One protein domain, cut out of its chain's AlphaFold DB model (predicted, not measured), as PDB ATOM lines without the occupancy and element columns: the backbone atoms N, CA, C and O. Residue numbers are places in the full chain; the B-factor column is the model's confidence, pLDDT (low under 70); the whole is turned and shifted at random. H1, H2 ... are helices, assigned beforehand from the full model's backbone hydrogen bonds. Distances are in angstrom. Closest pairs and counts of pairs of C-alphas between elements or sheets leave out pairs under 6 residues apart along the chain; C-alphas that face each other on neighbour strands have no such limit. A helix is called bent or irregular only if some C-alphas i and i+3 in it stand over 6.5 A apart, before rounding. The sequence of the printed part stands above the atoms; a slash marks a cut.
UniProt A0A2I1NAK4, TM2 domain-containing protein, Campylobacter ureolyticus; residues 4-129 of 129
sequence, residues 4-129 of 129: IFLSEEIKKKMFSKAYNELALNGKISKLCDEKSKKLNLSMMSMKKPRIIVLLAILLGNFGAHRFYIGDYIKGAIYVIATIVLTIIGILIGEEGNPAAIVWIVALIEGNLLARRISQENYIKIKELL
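Overview. This is residues 4 to 129 of the 129 residues of the protein "TM2 domain-containing protein" of Campylobacter ureolyticus (UniProt A0A2I1NAK4). The domain is a long rod built along one long helix, H7, with H4 packed on its first part and H1, H2 and H3 gathered round its last part. H6 makes the other end of the rod and folds back through a short link into H7, while little H5 packs on H4 and H6. The printed part has 126 residues with seven named helices, H1 to H7 in order, and no named strand: all helix. It is loose, with a radius of gyration of the C-alphas of 18.8 A and spans of 65 by 23 by 19 A.

Along the chain. H7, residues 100 to 128, is 41.9 A long, from C-alpha 100 at (1.273, 23.079, 104.403) to C-alpha 128 at (-18.229, -4.739, 79.853). H6, residues 72 to 92, measures 30.4 A. H4 holds residues 49 to 62, 17.9 A, and is irregular: C-alphas 58 and 61 are 8.5 A apart. H3 holds residues 33 to 45, 19.6 A; H1 residues 4 to 13, starting at (-13.742, 7.488, 67.989); H2 residues 16 to 24; H5 residues 64 to 68.

Arrangement. H7 is the hub, touching five helices. It touches H4 at a shallow tilt of 25 degrees, opposite ways, closest at the C-alphas of Pro 49 and Ala 114, 4.5 A. With residues 118 to 126 alone it touches H2, closest at Ala 18 and Tyr 122, C-alphas 6.4 A apart. H1, H3 and H7 form a bundle, a group of three helices, though H1 only just touches H3 and H7, with 3 pairs of C-alphas within 8 A each. H6 and H7 are a helical hairpin and only just touch, with 3 such pairs, closest at the C-alphas of Thr 82 and Val 102, 6.4 A. H5 touches H4, closest at the C-alphas of Ile 52 and His 65, 4.8 A. Every O i to N i+4 pair is within hydrogen-bond range in H2, H5, H6 and H7; H1 has 5 of 6, H3 8 of 9, H4 8 of 10.

Size, cuts and confidence. The C-alphas farthest apart, of Cys 32 and Gly 93, are 65.3 A apart. The printed part has no cut and no long link. Residues 26 to 32 are under pLDDT 70.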
ATOM      1  N   ILE A   4     -14.692   6.415  67.662       77.62
ATOM      2  CA  ILE A   4     -13.742   7.488  67.989       77.62
ATOM      3  C   ILE A   4     -14.177   8.233  69.258       77.62
ATOM      4  O   ILE A   4     -13.369   8.495  70.149       77.62
ATOM      5  N   PHE A   5     -15.470   8.549  69.361       82.50
ATOM      6  CA  PHE A   5     -16.023   9.245  70.521       82.50
ATOM      7  C   PHE A   5     -15.909   8.384  71.786       82.50
ATOM      8  O   PHE A   5     -15.495   8.869  72.839       82.50
ATOM      9  N   LEU A   6     -16.216   7.090  71.667       80.56
ATOM     10  CA  LEU A   6     -16.167   6.149  72.780       80.56
ATOM     11  C   LEU A   6     -14.738   5.944  73.312       80.56
ATOM     12  O   LEU A   6     -14.524   5.946  74.524       80.56
ATOM     13  N   SER A   7     -13.752   5.829  72.422       82.75
ATOM     14  CA  SER A   7     -12.333   5.739  72.789       82.75
ATOM     15  C   SER A   7     -11.868   6.951  73.612       82.75
ATOM     16  O   SER A   7     -11.241   6.788  74.665       82.75
ATOM     17  N   GLU A   8     -12.229   8.166  73.193       86.94
ATOM     18  CA  GLU A   8     -11.875   9.393  73.916       86.94
ATOM     19  C   GLU A   8     -12.593   9.519  75.271       86.94
ATOM     20  O   GLU A   8     -12.016  10.021  76.242       86.94
ATOM     21  N   GLU A   9     -13.828   9.026  75.390       87.12
ATOM     22  CA  GLU A   9     -14.531   8.940  76.675       87.12
ATOM     23  C   GLU A   9     -13.800   7.992  77.643       87.12
ATOM     24  O   GLU A   9     -13.474   8.391  78.766       87.12
ATOM     25  N   ILE A  10     -13.452   6.780  77.194       88.00
ATOM     26  CA  ILE A  10     -12.721   5.771  77.982       88.00
ATOM     27  C   ILE A  10     -11.382   6.333  78.475       88.00
ATOM     28  O   ILE A  10     -11.046   6.230  79.660       88.00
ATOM     29  N   LYS A  11     -10.631   6.999  77.593       89.56
ATOM     30  CA  LYS A  11      -9.331   7.614  77.905       89.56
ATOM     31  C   LYS A  11      -9.413   8.666  79.015       89.56
ATOM     32  O   LYS A  11      -8.445   8.866  79.746       89.56
ATOM     33  N   LYS A  12     -10.560   9.332  79.194       91.44
ATOM     34  CA  LYS A  12     -10.782  10.289  80.296       91.44
ATOM     35  C   LYS A  12     -11.036   9.606  81.643       91.44
ATOM     36  O   LYS A  12     -10.903  10.260  82.681       91.44
ATOM     37  N   LYS A  13     -11.411   8.323  81.652       91.38
ATOM     38  CA  LYS A  13     -11.757   7.560  82.863       91.38
ATOM     39  C   LYS A  13     -10.570   6.811  83.469       91.38
ATOM     40  O   LYS A  13     -10.689   6.311  84.580       91.38
ATOM     41  N   MET A  14      -9.415   6.780  82.812       90.56
ATOM     42  CA  MET A  14      -8.228   6.087  83.317       90.56
ATOM     43  C   MET A  14      -6.921   6.777  82.905       90.56
ATOM     44  O   MET A  14      -6.900   7.669  82.058       90.56
ATOM     45  N   PHE A  15      -5.811   6.397  83.535       90.19
ATOM     46  CA  PHE A  15      -4.476   6.826  83.122       90.19
ATOM     47  C   PHE A  15      -4.007   6.086  81.865       90.19
ATOM     48  O   PHE A  15      -4.459   4.978  81.577       90.19
ATOM     49  N   SER A  16      -3.061   6.693  81.142       83.19
ATOM     50  CA  SER A  16      -2.547   6.190  79.858       83.19
ATOM     51  C   SER A  16      -2.076   4.740  79.929       83.19
ATOM     52  O   SER A  16      -2.377   3.966  79.030       83.19
ATOM     53  N   LYS A  17      -1.410   4.345  81.021       85.25
ATOM     54  CA  LYS A  17      -0.959   2.963  81.232       85.25
ATOM     55  C   LYS A  17      -2.116   1.954  81.164       85.25
ATOM     56  O   LYS A  17      -2.024   0.991  80.416       85.25
ATOM     57  N   ALA A  18      -3.201   2.204  81.899       83.31
ATOM     58  CA  ALA A  18      -4.372   1.323  81.920       83.31
ATOM     59  C   ALA A  18      -5.133   1.346  80.584       83.31
ATOM     60  O   ALA A  18      -5.591   0.311  80.109       83.31
ATOM     61  N   TYR A  19      -5.215   2.517  79.942       84.19
ATOM     62  CA  TYR A  19      -5.821   2.646  78.617       84.19
ATOM     63  C   TYR A  19      -5.071   1.833  77.556       84.19
ATOM     64  O   TYR A  19      -5.689   1.105  76.785       84.19
ATOM     65  N   ASN A  20      -3.741   1.924  77.534       84.75
ATOM     66  CA  ASN A  20      -2.916   1.206  76.565       84.75
ATOM     67  C   ASN A  20      -3.053  -0.313  76.740       84.75
ATOM     68  O   ASN A  20      -3.166  -1.028  75.753       84.75
ATOM     69  N   GLU A  21      -3.121  -0.800  77.980       82.81
ATOM     70  CA  GLU A  21      -3.378  -2.215  78.271       82.81
ATOM     71  C   GLU A  21      -4.756  -2.671  77.760       82.81
ATOM     72  O   GLU A  21      -4.897  -3.752  77.189       82.81
ATOM     73  N   LEU A  22      -5.781  -1.826  77.904       80.00
ATOM     74  CA  LEU A  22      -7.118  -2.093  77.373       80.00
ATOM     75  C   LEU A  22      -7.125  -2.135  75.834       80.00
ATOM     76  O   LEU A  22      -7.735  -3.028  75.245       80.00
ATOM     77  N   ALA A  23      -6.438  -1.187  75.190       79.25
ATOM     78  CA  ALA A  23      -6.360  -1.073  73.735       79.25
ATOM     79  C   ALA A  23      -5.592  -2.242  73.095       79.25
ATOM     80  O   ALA A  23      -6.031  -2.776  72.077       79.25
ATOM     81  N   LEU A  24      -4.498  -2.692  73.722       71.69
ATOM     82  CA  LEU A  24      -3.702  -3.842  73.270       71.69
ATOM     83  C   LEU A  24      -4.489  -5.159  73.276       71.69
ATOM     84  O   LEU A  24      -4.212  -6.041  72.471       71.69
ATOM     85  N   ASN A  25      -5.510  -5.280  74.126       72.19
ATOM     86  CA  ASN A  25      -6.380  -6.456  74.166       72.19
ATOM     87  C   ASN A  25      -7.397  -6.522  73.003       72.19
ATOM     88  O   ASN A  25      -8.227  -7.428  72.980       72.19
ATOM     89  N   GLY A  26      -7.387  -5.569  72.057       63.94
ATOM     90  CA  GLY A  26      -8.180  -5.621  70.816       63.94
ATOM     91  C   GLY A  26      -9.704  -5.577  71.002       63.94
ATOM     92  O   GLY A  26     -10.455  -5.804  70.056       63.94
ATOM     93  N   LYS A  27     -10.183  -5.300  72.220       64.88
ATOM     94  CA  LYS A  27     -11.605  -5.382  72.585       64.88
ATOM     95  C   LYS A  27     -12.435  -4.151  72.204       64.88
ATOM     96  O   LYS A  27     -13.654  -4.245  72.125       64.88
ATOM     97  N   ILE A  28     -11.798  -3.003  71.968       64.12
ATOM     98  CA  ILE A  28     -12.505  -1.734  71.707       64.12
ATOM     99  C   ILE A  28     -13.164  -1.732  70.311       64.12
ATOM    100  O   ILE A  28     -14.187  -1.085  70.135       64.12
ATOM    101  N   SER A  29     -12.648  -2.510  69.349       57.81
ATOM    102  CA  SER A  29     -13.106  -2.522  67.947       57.81
ATOM    103  C   SER A  29     -14.174  -3.581  67.613       57.81
ATOM    104  O   SER A  29     -14.458  -3.817  66.442       57.81
ATOM    105  N   LYS A  30     -14.731  -4.293  68.607       62.12
ATOM    106  CA  LYS A  30     -15.777  -5.328  68.412       62.12
ATOM    107  C   LYS A  30     -16.970  -5.135  69.353       62.12
ATOM    108  O   LYS A  30     -17.457  -6.076  69.983       62.12
ATOM    109  N   LEU A  31     -17.427  -3.896  69.486       67.88
ATOM    110  CA  LEU A  31     -18.536  -3.541  70.365       67.88
ATOM    111  C   LEU A  31     -19.883  -3.673  69.643       67.88
ATOM    112  O   LEU A  31     -20.214  -2.864  68.787       67.88
ATOM    113  N   CYS A  32     -20.679  -4.676  70.026       69.38
ATOM    114  CA  CYS A  32     -22.089  -4.759  69.634       69.38
ATOM    115  C   CYS A  32     -22.894  -3.609  70.277       69.38
ATOM    116  O   CYS A  32     -22.538  -3.139  71.366       69.38
ATOM    117  N   ASP A  33     -23.994  -3.185  69.645       77.56
ATOM    118  CA  ASP A  33     -24.804  -2.030  70.071       77.56
ATOM    119  C   ASP A  33     -25.256  -2.116  71.539       77.56
ATOM    120  O   ASP A  33     -25.228  -1.123  72.274       77.56
ATOM    121  N   GLU A  34     -25.592  -3.317  72.014       82.38
ATOM    122  CA  GLU A  34     -26.007  -3.548  73.399       82.38
ATOM    123  C   GLU A  34     -24.865  -3.322  74.409       82.38
ATOM    124  O   GLU A  34     -25.034  -2.607  75.405       82.38
ATOM    125  N   LYS A  35     -23.671  -3.866  74.132       83.00
ATOM    126  CA  LYS A  35     -22.480  -3.685  74.983       83.00
ATOM    127  C   LYS A  35     -22.043  -2.223  75.022       83.00
ATOM    128  O   LYS A  35     -21.722  -1.706  76.091       83.00
ATOM    129  N   SER A  36     -22.099  -1.539  73.879       81.56
ATOM    130  CA  SER A  36     -21.786  -0.111  73.762       81.56
ATOM    131  C   SER A  36     -22.715   0.747  74.628       81.56
ATOM    132  O   SER A  36     -22.255   1.610  75.380       81.56
ATOM    133  N   LYS A  37     -24.024   0.456  74.616       86.06
ATOM    134  CA  LYS A  37     -25.006   1.143  75.466       86.06
ATOM    135  C   LYS A  37     -24.736   0.917  76.956       86.06
ATOM    136  O   LYS A  37     -24.732   1.877  77.726       86.06
ATOM    137  N   LYS A  38     -24.469  -0.329  77.366       87.12
ATOM    138  CA  LYS A  38     -24.163  -0.678  78.766       87.12
ATOM    139  C   LYS A  38     -22.871  -0.016  79.256       87.12
ATOM    140  O   LYS A  38     -22.821   0.482  80.381       87.12
ATOM    141  N   LEU A  39     -21.852   0.038  78.400       88.00
ATOM    142  CA  LEU A  39     -20.595   0.730  78.671       88.00
ATOM    143  C   LEU A  39     -20.797   2.242  78.821       88.00
ATOM    144  O   LEU A  39     -20.291   2.831  79.771       88.00
ATOM    145  N   ASN A  40     -21.575   2.875  77.941       86.94
ATOM    146  CA  ASN A  40     -21.867   4.304  78.058       86.94
ATOM    147  C   ASN A  40     -22.540   4.645  79.398       86.94
ATOM    148  O   ASN A  40     -22.104   5.543  80.118       86.94
ATOM    149  N   LEU A  41     -23.555   3.863  79.775       88.50
ATOM    150  CA  LEU A  41     -24.269   4.030  81.041       88.50
ATOM    151  C   LEU A  41     -23.344   3.871  82.255       88.50
ATOM    152  O   LEU A  41     -23.401   4.678  83.183       88.50
ATOM    153  N   SER A  42     -22.458   2.871  82.254       88.50
ATOM    154  CA  SER A  42     -21.525   2.677  83.368       88.50
ATOM    155  C   SER A  42     -20.523   3.831  83.473       88.50
ATOM    156  O   SER A  42     -20.277   4.337  84.573       88.50
ATOM    157  N   MET A  43     -20.010   4.324  82.343       89.00
ATOM    158  CA  MET A  43     -19.062   5.436  82.294       89.00
ATOM    159  C   MET A  43     -19.638   6.752  82.823       89.00
ATOM    160  O   MET A  43     -18.870   7.546  83.377       89.00
ATOM    161  N   MET A  44     -20.952   6.994  82.720       87.31
ATOM    162  CA  MET A  44     -21.584   8.193  83.295       87.31
ATOM    163  C   MET A  44     -21.336   8.303  84.807       87.31
ATOM    164  O   MET A  44     -21.080   9.394  85.314       87.31
ATOM    165  N   SER A  45     -21.322   7.170  85.515       89.56
ATOM    166  CA  SER A  45     -21.076   7.115  86.964       89.56
ATOM    167  C   SER A  45     -19.591   7.196  87.353       89.56
ATOM    168  O   SER A  45     -19.252   7.533  88.489       89.56
ATOM    169  N   MET A  46     -18.679   6.917  86.413       94.00
ATOM    170  CA  MET A  46     -17.246   6.824  86.690       94.00
ATOM    171  C   MET A  46     -16.601   8.199  86.884       94.00
ATOM    172  O   MET A  46     -16.666   9.091  86.024       94.00
ATOM    173  N   LYS A  47     -15.892   8.340  88.004       95.38
ATOM    174  CA  LYS A  47     -15.104   9.529  88.338       95.38
ATOM    175  C   LYS A  47     -13.858   9.623  87.460       95.38
ATOM    176  O   LYS A  47     -13.319   8.609  87.021       95.38
ATOM    177  N   LYS A  48     -13.396  10.848  87.193       96.06
ATOM    178  CA  LYS A  48     -12.216  11.111  86.354       96.06
ATOM    179  C   LYS A  48     -10.963  11.220  87.238       96.06
ATOM    180  O   LYS A  48     -10.863  12.193  87.987       96.06
ATOM    181  N   PRO A  49      -9.975  10.311  87.122       96.38
ATOM    182  CA  PRO A  49      -8.763  10.342  87.947       96.38
ATOM    183  C   PRO A  49      -7.995  11.665  87.886       96.38
ATOM    184  O   PRO A  49      -7.500  12.149  88.896       96.38
ATOM    185  N   ARG A  50      -7.946  12.301  86.710       95.69
ATOM    186  CA  ARG A  50      -7.258  13.591  86.532       95.69
ATOM    187  C   ARG A  50      -7.896  14.720  87.346       95.69
ATOM    188  O   ARG A  50      -7.177  15.581  87.831       95.69
ATOM    189  N   ILE A  51      -9.221  14.691  87.527       97.31
ATOM    190  CA  ILE A  51      -9.924  15.679  88.357       97.31
ATOM    191  C   ILE A  51      -9.555  15.482  89.830       97.31
ATOM    192  O   ILE A  51      -9.340  16.464  90.526       97.31
ATOM    193  N   ILE A  52      -9.399  14.236  90.291       97.94
ATOM    194  CA  ILE A  52      -8.947  13.938  91.662       97.94
ATOM    195  C   ILE A  52      -7.577  14.574  91.919       97.94
ATOM    196  O   ILE A  52      -7.413  15.275  92.912       97.94
ATOM    197  N   VAL A  53      -6.616  14.381  91.005       97.81
ATOM    198  CA  VAL A  53      -5.270  14.973  91.125       97.81
ATOM    199  C   VAL A  53      -5.333  16.500  91.103       97.81
ATOM    200  O   VAL A  53      -4.731  17.148  91.952       97.81
ATOM    201  N   LEU A  54      -6.098  17.082  90.174       97.94
ATOM    202  CA  LEU A  54      -6.256  18.534  90.080       97.94
ATOM    203  C   LEU A  54      -6.836  19.133  91.370       97.94
ATOM    204  O   LEU A  54      -6.331  20.132  91.870       97.94
ATOM    205  N   LEU A  55      -7.864  18.497  91.935       98.06
ATOM    206  CA  LEU A  55      -8.470  18.922  93.196       98.06
ATOM    207  C   LEU A  55      -7.525  18.752  94.385       98.06
ATOM    208  O   LEU A  55      -7.568  19.566  95.300       98.06
ATOM    209  N   ALA A  56      -6.671  17.727  94.383       97.56
ATOM    210  CA  ALA A  56      -5.663  17.549  95.423       97.56
ATOM    211  C   ALA A  56      -4.598  18.655  95.376       97.56
ATOM    212  O   ALA A  56      -4.190  19.147  96.422       97.56
ATOM    213  N   ILE A  57      -4.199  19.094  94.177       97.44
ATOM    214  CA  ILE A  57      -3.237  20.191  94.000       97.44
ATOM    215  C   ILE A  57      -3.839  21.529  94.441       97.44
ATOM    216  O   ILE A  57      -3.227  22.245  95.228       97.44
ATOM    217  N   LEU A  58      -5.031  21.869  93.945       97.00
ATOM    218  CA  LEU A  58      -5.619  23.196  94.152       97.00
ATOM    219  C   LEU A  58      -6.311  23.346  95.512       97.00
ATOM    220  O   LEU A  58      -6.238  24.401  96.130       97.00
ATOM    221  N   LEU A  59      -7.001  22.301  95.971       97.25
ATOM    222  CA  LEU A  59      -7.865  22.320  97.157       97.25
ATOM    223  C   LEU A  59      -7.579  21.129  98.088       97.25
ATOM    224  O   LEU A  59      -8.482  20.604  98.749       97.25
ATOM    225  N   GLY A  60      -6.319  20.686  98.137       95.75
ATOM    226  CA  GLY A  60      -5.876  19.557  98.956       95.75
ATOM    227  C   GLY A  60      -6.194  19.728 100.439       95.75
ATOM    228  O   GLY A  60      -6.804  18.841 101.030       95.75
ATOM    229  N   ASN A  61      -5.897  20.907 100.991       96.50
ATOM    230  CA  ASN A  61      -6.184  21.269 102.385       96.50
ATOM    231  C   ASN A  61      -7.666  21.143 102.753       96.50
ATOM    232  O   ASN A  61      -8.014  20.784 103.871       96.50
ATOM    233  N   PHE A  62      -8.558  21.373 101.793       97.12
ATOM    234  CA  PHE A  62      -9.998  21.291 102.016       97.12
ATOM    235  C   PHE A  62     -10.570  19.900 101.717       97.12
ATOM    236  O   PHE A  62     -11.782  19.725 101.735       97.12
ATOM    237  N   GLY A  63      -9.737  18.910 101.375       97.12
ATOM    238  CA  GLY A  63     -10.202  17.552 101.089       97.12
ATOM    239  C   GLY A  63     -11.071  17.437  99.830       97.12
ATOM    240  O   GLY A  63     -11.780  16.446  99.664       97.12
ATOM    241  N   ALA A  64     -11.029  18.409  98.908       98.12
ATOM    242  CA  ALA A  64     -11.925  18.446  97.743       98.12
ATOM    243  C   ALA A  64     -11.831  17.186  96.862       98.12
ATOM    244  O   ALA A  64     -12.830  16.701  96.329       98.12
ATOM    245  N   HIS A  65     -10.633  16.608  96.756       98.00
ATOM    246  CA  HIS A  65     -10.388  15.360  96.035       98.00
ATOM    247  C   HIS A  65     -11.117  14.148  96.657       98.00
ATOM    248  O   HIS A  65     -11.500  13.234  95.923       98.00
ATOM    249  N   ARG A  66     -11.366  14.156  97.977       97.88
ATOM    250  CA  ARG A  66     -12.175  13.158  98.701       97.88
ATOM    251  C   ARG A  66     -13.669  13.408  98.535       97.88
ATOM    252  O   ARG A  66     -14.409  12.478  98.220       97.88
ATOM    253  N   PHE A  67     -14.109  14.661  98.638       98.00
ATOM    254  CA  PHE A  67     -15.512  15.011  98.405       98.00
ATOM    255  C   PHE A  67     -15.973  14.678  96.982       98.00
ATOM    256  O   PHE A  67     -17.060  14.137  96.796       98.00
ATOM    257  N   TYR A  68     -15.122  14.887  95.974       97.62
ATOM    258  CA  TYR A  68     -15.434  14.549  94.582       97.62
ATOM    259  C   TYR A  68     -15.768  13.062  94.360       97.62
ATOM    260  O   TYR A  68     -16.599  12.724  93.505       97.62
ATOM    261  N   ILE A  69     -15.137  12.170  95.130       96.44
ATOM    262  CA  ILE A  69     -15.404  10.728  95.076       96.44
ATOM    263  C   ILE A  69     -16.492  10.271  96.061       96.44
ATOM    264  O   ILE A  69     -16.823   9.090  96.066       96.44
ATOM    265  N   GLY A  70     -17.062  11.181  96.859       96.56
ATOM    266  CA  GLY A  70     -18.097  10.881  97.855       96.56
ATOM    267  C   GLY A  70     -17.573  10.376  99.206       96.56
ATOM    268  O   GLY A  70     -18.360   9.899 100.017       96.56
ATOM    269  N   ASP A  71     -16.268  10.475  99.477       96.50
ATOM    270  CA  ASP A  71     -15.668  10.083 100.761       96.50
ATOM    271  C   ASP A  71     -15.722  11.268 101.746       96.50
ATOM    272  O   ASP A  71     -14.713  11.915 102.041       96.50
ATOM    273  N   TYR A  72     -16.938  11.607 102.192       96.62
ATOM    274  CA  TYR A  72     -17.206  12.818 102.981       96.62
ATOM    275  C   TYR A  72     -16.488  12.832 104.331       96.62
ATOM    276  O   TYR A  72     -16.028  13.885 104.760       96.62
ATOM    277  N   ILE A  73     -16.350  11.669 104.975       97.56
ATOM    278  CA  ILE A  73     -15.690  11.560 106.281       97.56
ATOM    279  C   ILE A  73     -14.216  11.941 106.145       97.56
ATOM    280  O   ILE A  73     -13.738  12.813 106.868       97.56
ATOM    281  N   LYS A  74     -13.491  11.360 105.179       96.88
ATOM    282  CA  LYS A  74     -12.083  11.727 104.974       96.88
ATOM    283  C   LYS A  74     -11.927  13.150 104.465       96.88
ATOM    284  O   LYS A  74     -11.000  13.826 104.887       96.88
ATOM    285  N   GLY A  75     -12.838  13.630 103.617       97.56
ATOM    286  CA  GLY A  75     -12.856  15.040 103.220       97.56
ATOM    287  C   GLY A  75     -12.967  15.985 104.423       97.56
ATOM    288  O   GLY A  75     -12.199  16.938 104.525       97.56
ATOM    289  N   ALA A  76     -13.846  15.683 105.382       98.12
ATOM    290  CA  ALA A  76     -13.995  16.470 106.605       98.12
ATOM    291  C   ALA A  76     -12.737  16.431 107.491       98.12
ATOM    292  O   ALA A  76     -12.372  17.457 108.059       98.12
ATOM    293  N   ILE A  77     -12.034  15.293 107.561       98.19
ATOM    294  CA  ILE A  77     -10.759  15.182 108.296       98.19
ATOM    295  C   ILE A  77      -9.726  16.186 107.765       98.19
ATOM    296  O   ILE A  77      -9.070  16.849 108.563       98.19
ATOM    297  N   TYR A  78      -9.621  16.355 106.444       98.00
ATOM    298  CA  TYR A  78      -8.735  17.355 105.837       98.00
ATOM    299  C   TYR A  78      -9.090  18.785 106.261       98.00
ATOM    300  O   TYR A  78      -8.209  19.555 106.646       98.00
ATOM    301  N   VAL A  79     -10.383  19.125 106.243       98.06
ATOM    302  CA  VAL A  79     -10.869  20.447 106.665       98.06
ATOM    303  C   VAL A  79     -10.539  20.703 108.137       98.06
ATOM    304  O   VAL A  79      -9.974  21.744 108.466       98.06
ATOM    305  N   ILE A  80     -10.836  19.739 109.014       98.19
ATOM    306  CA  ILE A  80     -10.566  19.847 110.454       98.19
ATOM    307  C   ILE A  80      -9.061  19.980 110.709       98.19
ATOM    308  O   ILE A  80      -8.651  20.881 111.435       98.19
ATOM    309  N   ALA A  81      -8.233  19.139 110.081       97.62
ATOM    310  CA  ALA A  81      -6.779  19.190 110.231       97.62
ATOM    311  C   ALA A  81      -6.205  20.542 109.782       97.62
ATOM    312  O   ALA A  81      -5.379  21.121 110.485       97.62
ATOM    313  N   THR A  82      -6.685  21.076 108.656       97.00
ATOM    314  CA  THR A  82      -6.288  22.401 108.162       97.00
ATOM    315  C   THR A  82      -6.646  23.500 109.158       97.00
ATOM    316  O   THR A  82      -5.795  24.330 109.468       97.00
ATOM    317  N   ILE A  83      -7.874  23.504 109.691       96.88
ATOM    318  CA  ILE A  83      -8.318  24.505 110.674       96.88
ATOM    319  C   ILE A  83      -7.471  24.419 111.947       96.88
ATOM    320  O   ILE A  83      -6.948  25.434 112.397       96.88
ATOM    321  N   VAL A  84      -7.296  23.217 112.500       96.75
ATOM    322  CA  VAL A  84      -6.535  22.997 113.738       96.75
ATOM    323  C   VAL A  84      -5.090  23.459 113.584       96.75
ATOM    324  O   VAL A  84      -4.607  24.222 114.415       96.75
ATOM    325  N   LEU A  85      -4.408  23.058 112.508       95.25
ATOM    326  CA  LEU A  85      -3.013  23.443 112.278       95.25
ATOM    327  C   LEU A  85      -2.858  24.940 112.004       95.25
ATOM    328  O   LEU A  85      -1.877  25.536 112.442       95.25
ATOM    329  N   THR A  86      -3.838  25.561 111.348       94.25
ATOM    330  CA  THR A  86      -3.850  27.019 111.157       94.25
ATOM    331  C   THR A  86      -3.998  27.745 112.495       94.25
ATOM    332  O   THR A  86      -3.238  28.668 112.773       94.25
ATOM    333  N   ILE A  87      -4.931  27.312 113.356       94.62
ATOM    334  CA  ILE A  87      -5.124  27.897 114.693       94.62
ATOM    335  C   ILE A  87      -3.861  27.730 115.540       94.62
ATOM    336  O   ILE A  87      -3.416  28.694 116.156       94.62
ATOM    337  N   ILE A  88      -3.260  26.537 115.551       93.25
ATOM    338  CA  ILE A  88      -2.025  26.278 116.299       93.25
ATOM    339  C   ILE A  88      -0.903  27.203 115.823       93.25
ATOM    340  O   ILE A  88      -0.293  27.853 116.665       93.25
ATOM    341  N   GLY A  89      -0.676  27.311 114.508       92.56
ATOM    342  CA  GLY A  89       0.361  28.182 113.944       92.56
ATOM    343  C   GLY A  89       0.208  29.643 114.370       92.56
ATOM    344  O   GLY A  89       1.182  30.273 114.778       92.56
ATOM    345  N   ILE A  90      -1.032  30.151 114.374       91.81
ATOM    346  CA  ILE A  90      -1.348  31.500 114.867       91.81
ATOM    347  C   ILE A  90      -1.019  31.638 116.361       91.81
ATOM    348  O   ILE A  90      -0.438  32.641 116.767       91.81
ATOM    349  N   LEU A  91      -1.383  30.651 117.186       92.81
ATOM    350  CA  LEU A  91      -1.212  30.714 118.643       92.81
ATOM    351  C   LEU A  91       0.251  30.653 119.088       92.81
ATOM    352  O   LEU A  91       0.614  31.306 120.064       92.81
ATOM    353  N   ILE A  92       1.078  29.862 118.405       91.06
ATOM    354  CA  ILE A  92       2.495  29.693 118.760       91.06
ATOM    355  C   ILE A  92       3.407  30.732 118.090       91.06
ATOM    356  O   ILE A  92       4.608  30.730 118.345       91.06
ATOM    357  N   GLY A  93       2.848  31.617 117.256       85.25
ATOM    358  CA  GLY A  93       3.600  32.656 116.551       85.25
ATOM    359  C   GLY A  93       4.598  32.097 115.537       85.25
ATOM    360  O   GLY A  93       5.648  32.698 115.323       85.25
ATOM    361  N   GLU A  94       4.311  30.935 114.946       78.69
ATOM    362  CA  GLU A  94       5.193  30.334 113.947       78.69
ATOM    363  C   GLU A  94       5.140  31.159 112.654       78.69
ATOM    364  O   GLU A  94       4.066  31.414 112.114       78.69
ATOM    365  N   GLU A  95       6.301  31.559 112.127       77.75
ATOM    366  CA  GLU A  95       6.384  32.285 110.845       77.75
ATOM    367  C   GLU A  95       6.041  31.388 109.633       77.75
ATOM    368  O   GLU A  95       5.878  31.863 108.508       77.75
ATOM    369  N   GLY A  96       5.922  30.075 109.855       80.31
ATOM    370  CA  GLY A  96       5.542  29.078 108.860       80.31
ATOM    371  C   GLY A  96       4.030  28.920 108.675       80.31
ATOM    372  O   GLY A  96       3.209  29.477 109.396       80.31
ATOM    373  N   ASN A  97       3.648  28.095 107.697       85.75
ATOM    374  CA  ASN A  97       2.266  27.645 107.516       85.75
ATOM    375  C   ASN A  97       2.166  26.151 107.867       85.75
ATOM    376  O   ASN A  97       2.355  25.317 106.976       85.75
ATOM    377  N   PRO A  98       1.849  25.778 109.122       88.62
ATOM    378  CA  PRO A  98       1.729  24.375 109.530       88.62
ATOM    379  C   PRO A  98       0.709  23.583 108.706       88.62
ATOM    380  O   PRO A  98       0.865  22.377 108.501       88.62
ATOM    381  N   ALA A  99      -0.309  24.249 108.149       92.50
ATOM    382  CA  ALA A  99      -1.279  23.608 107.264       92.50
ATOM    383  C   ALA A  99      -0.673  23.167 105.914       92.50
ATOM    384  O   ALA A  99      -1.286  22.370 105.204       92.50
ATOM    385  N   ALA A 100       0.545  23.598 105.563       93.06
ATOM    386  CA  ALA A 100       1.273  23.079 104.403       93.06
ATOM    387  C   ALA A 100       1.532  21.564 104.505       93.06
ATOM    388  O   ALA A 100       1.574  20.881 103.481       93.06
ATOM    389  N   ILE A 101       1.629  21.016 105.723       94.69
ATOM    390  CA  ILE A 101       1.751  19.568 105.944       94.69
ATOM    391  C   ILE A 101       0.515  18.842 105.402       94.69
ATOM    392  O   ILE A 101       0.646  17.838 104.703       94.69
ATOM    393  N   VAL A 102      -0.684  19.377 105.654       97.25
ATOM    394  CA  VAL A 102      -1.942  18.807 105.143       97.25
ATOM    395  C   VAL A 102      -1.951  18.808 103.618       97.25
ATOM    396  O   VAL A 102      -2.378  17.831 103.002       97.25
ATOM    397  N   TRP A 103      -1.416  19.860 102.998       96.56
ATOM    398  CA  TRP A 103      -1.343  19.966 101.545       96.56
ATOM    399  C   TRP A 103      -0.415  18.904 100.951       96.56
ATOM    400  O   TRP A 103      -0.784  18.231  99.990       96.56
ATOM    401  N   ILE A 104       0.757  18.684 101.557       97.19
ATOM    402  CA  ILE A 104       1.698  17.636 101.133       97.19
ATOM    403  C   ILE A 104       1.048  16.251 101.241       97.19
ATOM    404  O   ILE A 104       1.124  15.455 100.300       97.19
ATOM    405  N   VAL A 105       0.359  15.973 102.352       97.75
ATOM    406  CA  VAL A 105      -0.383  14.717 102.535       97.75
ATOM    407  C   VAL A 105      -1.466  14.574 101.458       97.75
ATOM    408  O   VAL A 105      -1.550  13.519 100.823       97.75
ATOM    409  N   ALA A 106      -2.205  15.648 101.156       97.81
ATOM    410  CA  ALA A 106      -3.218  15.663 100.101       97.81
ATOM    411  C   ALA A 106      -2.638  15.335  98.722       97.81
ATOM    412  O   ALA A 106      -3.267  14.612  97.948       97.81
ATOM    413  N   LEU A 107      -1.441  15.831  98.394       97.81
ATOM    414  CA  LEU A 107      -0.785  15.534  97.120       97.81
ATOM    415  C   LEU A 107      -0.448  14.048  96.989       97.81
ATOM    416  O   LEU A 107      -0.723  13.442  95.948       97.81
ATOM    417  N   ILE A 108       0.135  13.455  98.031       97.69
ATOM    418  CA  ILE A 108       0.511  12.037  98.034       97.69
ATOM    419  C   ILE A 108      -0.748  11.175  97.944       97.69
ATOM    420  O   ILE A 108      -0.887  10.332  97.050       97.69
ATOM    421  N   GLU A 109      -1.701  11.420  98.839       97.31
ATOM    422  CA  GLU A 109      -2.934  10.652  98.929       97.31
ATOM    423  C   GLU A 109      -3.800  10.811  97.677       97.31
ATOM    424  O   GLU A 109      -4.302   9.819  97.146       97.31
ATOM    425  N   GLY A 110      -3.930  12.030  97.149       97.56
ATOM    426  CA  GLY A 110      -4.683  12.326  95.935       97.56
ATOM    427  C   GLY A 110      -4.144  11.586  94.713       97.56
ATOM    428  O   GLY A 110      -4.924  11.038  93.929       97.56
ATOM    429  N   ASN A 111      -2.817  11.478  94.573       97.12
ATOM    430  CA  ASN A 111      -2.188  10.694  93.506       97.12
ATOM    431  C   ASN A 111      -2.455   9.187  93.656       97.12
ATOM    432  O   ASN A 111      -2.802   8.517  92.677       97.12
ATOM    433  N   LEU A 112      -2.329   8.645  94.871       97.12
ATOM    434  CA  LEU A 112      -2.630   7.237  95.151       97.12
ATOM    435  C   LEU A 112      -4.109   6.916  94.904       97.12
ATOM    436  O   LEU A 112      -4.440   5.904  94.282       97.12
ATOM    437  N   LEU A 113      -5.002   7.804  95.337       97.19
ATOM    438  CA  LEU A 113      -6.439   7.672  95.155       97.19
ATOM    439  C   LEU A 113      -6.825   7.719  93.676       97.19
ATOM    440  O   LEU A 113      -7.580   6.868  93.210       97.19
ATOM    441  N   ALA A 114      -6.266   8.661  92.914       97.06
ATOM    442  CA  ALA A 114      -6.497   8.746  91.478       97.06
ATOM    443  C   ALA A 114      -6.058   7.464  90.756       97.06
ATOM    444  O   ALA A 114      -6.770   6.976  89.874       97.06
ATOM    445  N   ARG A 115      -4.916   6.878  91.147       95.50
ATOM    446  CA  ARG A 115      -4.455   5.592  90.599       95.50
ATOM    447  C   ARG A 115      -5.435   4.470  90.914       95.50
ATOM    448  O   ARG A 115      -5.770   3.719  90.006       95.50
ATOM    449  N   ARG A 116      -5.942   4.392  92.146       95.69
ATOM    450  CA  ARG A 116      -6.948   3.394  92.540       95.69
ATOM    451  C   ARG A 116      -8.225   3.511  91.705       95.69
ATOM    452  O   ARG A 116      -8.608   2.540  91.064       95.69
ATOM    453  N   ILE A 117      -8.808   4.709  91.619       95.94
ATOM    454  CA  ILE A 117     -10.020   4.959  90.818       95.94
ATOM    455  C   ILE A 117      -9.782   4.638  89.337       95.94
ATOM    456  O   ILE A 117     -10.646   4.074  88.672       95.94
ATOM    457  N   SER A 118      -8.594   4.941  88.807       94.94
ATOM    458  CA  SER A 118      -8.228   4.556  87.441       94.94
ATOM    459  C   SER A 118      -8.227   3.039  87.232       94.94
ATOM    460  O   SER A 118      -8.601   2.596  86.149       94.94
ATOM    461  N   GLN A 119      -7.767   2.257  88.212       93.62
ATOM    462  CA  GLN A 119      -7.745   0.793  88.129       93.62
ATOM    463  C   GLN A 119      -9.153   0.206  88.260       93.62
ATOM    464  O   GLN A 119      -9.534  -0.653  87.470       93.62
ATOM    465  N   GLU A 120      -9.963   0.724  89.184       93.69
ATOM    466  CA  GLU A 120     -11.374   0.337  89.320       93.69
ATOM    467  C   GLU A 120     -12.160   0.599  88.026       93.69
ATOM    468  O   GLU A 120     -12.921  -0.254  87.571       93.69
ATOM    469  N   ASN A 121     -11.941   1.758  87.397       94.31
ATOM    470  CA  ASN A 121     -12.556   2.083  86.111       94.31
ATOM    471  C   ASN A 121     -12.080   1.135  84.997       94.31
ATOM    472  O   ASN A 121     -12.895   0.711  84.182       94.31
ATOM    473  N   TYR A 122     -10.792   0.769  84.962       91.38
ATOM    474  CA  TYR A 122     -10.262  -0.206  84.001       91.38
ATOM    475  C   TYR A 122     -10.935  -1.576  84.135       91.38
ATOM    476  O   TYR A 122     -11.404  -2.111  83.132       91.38
ATOM    477  N   ILE A 123     -11.045  -2.110  85.356       91.12
ATOM    478  CA  ILE A 123     -11.673  -3.416  85.616       91.12
ATOM    479  C   ILE A 123     -13.134  -3.405  85.153       91.12
ATOM    480  O   ILE A 123     -13.524  -4.245  84.344       91.12
ATOM    481  N   LYS A 124     -13.911  -2.395  85.565       91.06
ATOM    482  CA  LYS A 124     -15.321  -2.251  85.162       91.06
ATOM    483  C   LYS A 124     -15.491  -2.168  83.647       91.06
ATOM    484  O   LYS A 124     -16.419  -2.748  83.097       91.06
ATOM    485  N   ILE A 125     -14.614  -1.439  82.957       90.25
ATOM    486  CA  ILE A 125     -14.675  -1.320  81.496       90.25
ATOM    487  C   ILE A 125     -14.298  -2.653  80.838       90.25
ATOM    488  O   ILE A 125     -14.979  -3.087  79.915       90.25
ATOM    489  N   LYS A 126     -13.268  -3.342  81.337       88.44
ATOM    490  CA  LYS A 126     -12.819  -4.646  80.829       88.44
ATOM    491  C   LYS A 126     -13.885  -5.741  80.941       88.44
ATOM    492  O   LYS A 126     -13.945  -6.594  80.060       88.44
ATOM    493  N   GLU A 127     -14.697  -5.718  81.998       87.75
ATOM    494  CA  GLU A 127     -15.828  -6.637  82.207       87.75
ATOM    495  C   GLU A 127     -17.000  -6.378  81.248       87.75
ATOM    496  O   GLU A 127     -17.778  -7.286  80.958       87.75
ATOM    497  N   LEU A 128     -17.139  -5.146  80.748       84.56
ATOM    498  CA  LEU A 128     -18.229  -4.739  79.853       84.56
ATOM    499  C   LEU A 128     -17.896  -4.895  78.363       84.56
ATOM    500  O   LEU A 128     -18.810  -4.866  77.536       84.56
ATOM    501  N   LEU A 129     -16.612  -5.056  78.032       82.69
ATOM    502  CA  LEU A 129     -16.109  -5.336  76.685       82.69
ATOM    503  C   LEU A 129     -16.093  -6.849  76.399       82.69
ATOM    504  O   LEU A 129     -16.850  -7.306  75.509       82.69
TER     505      LEU A 129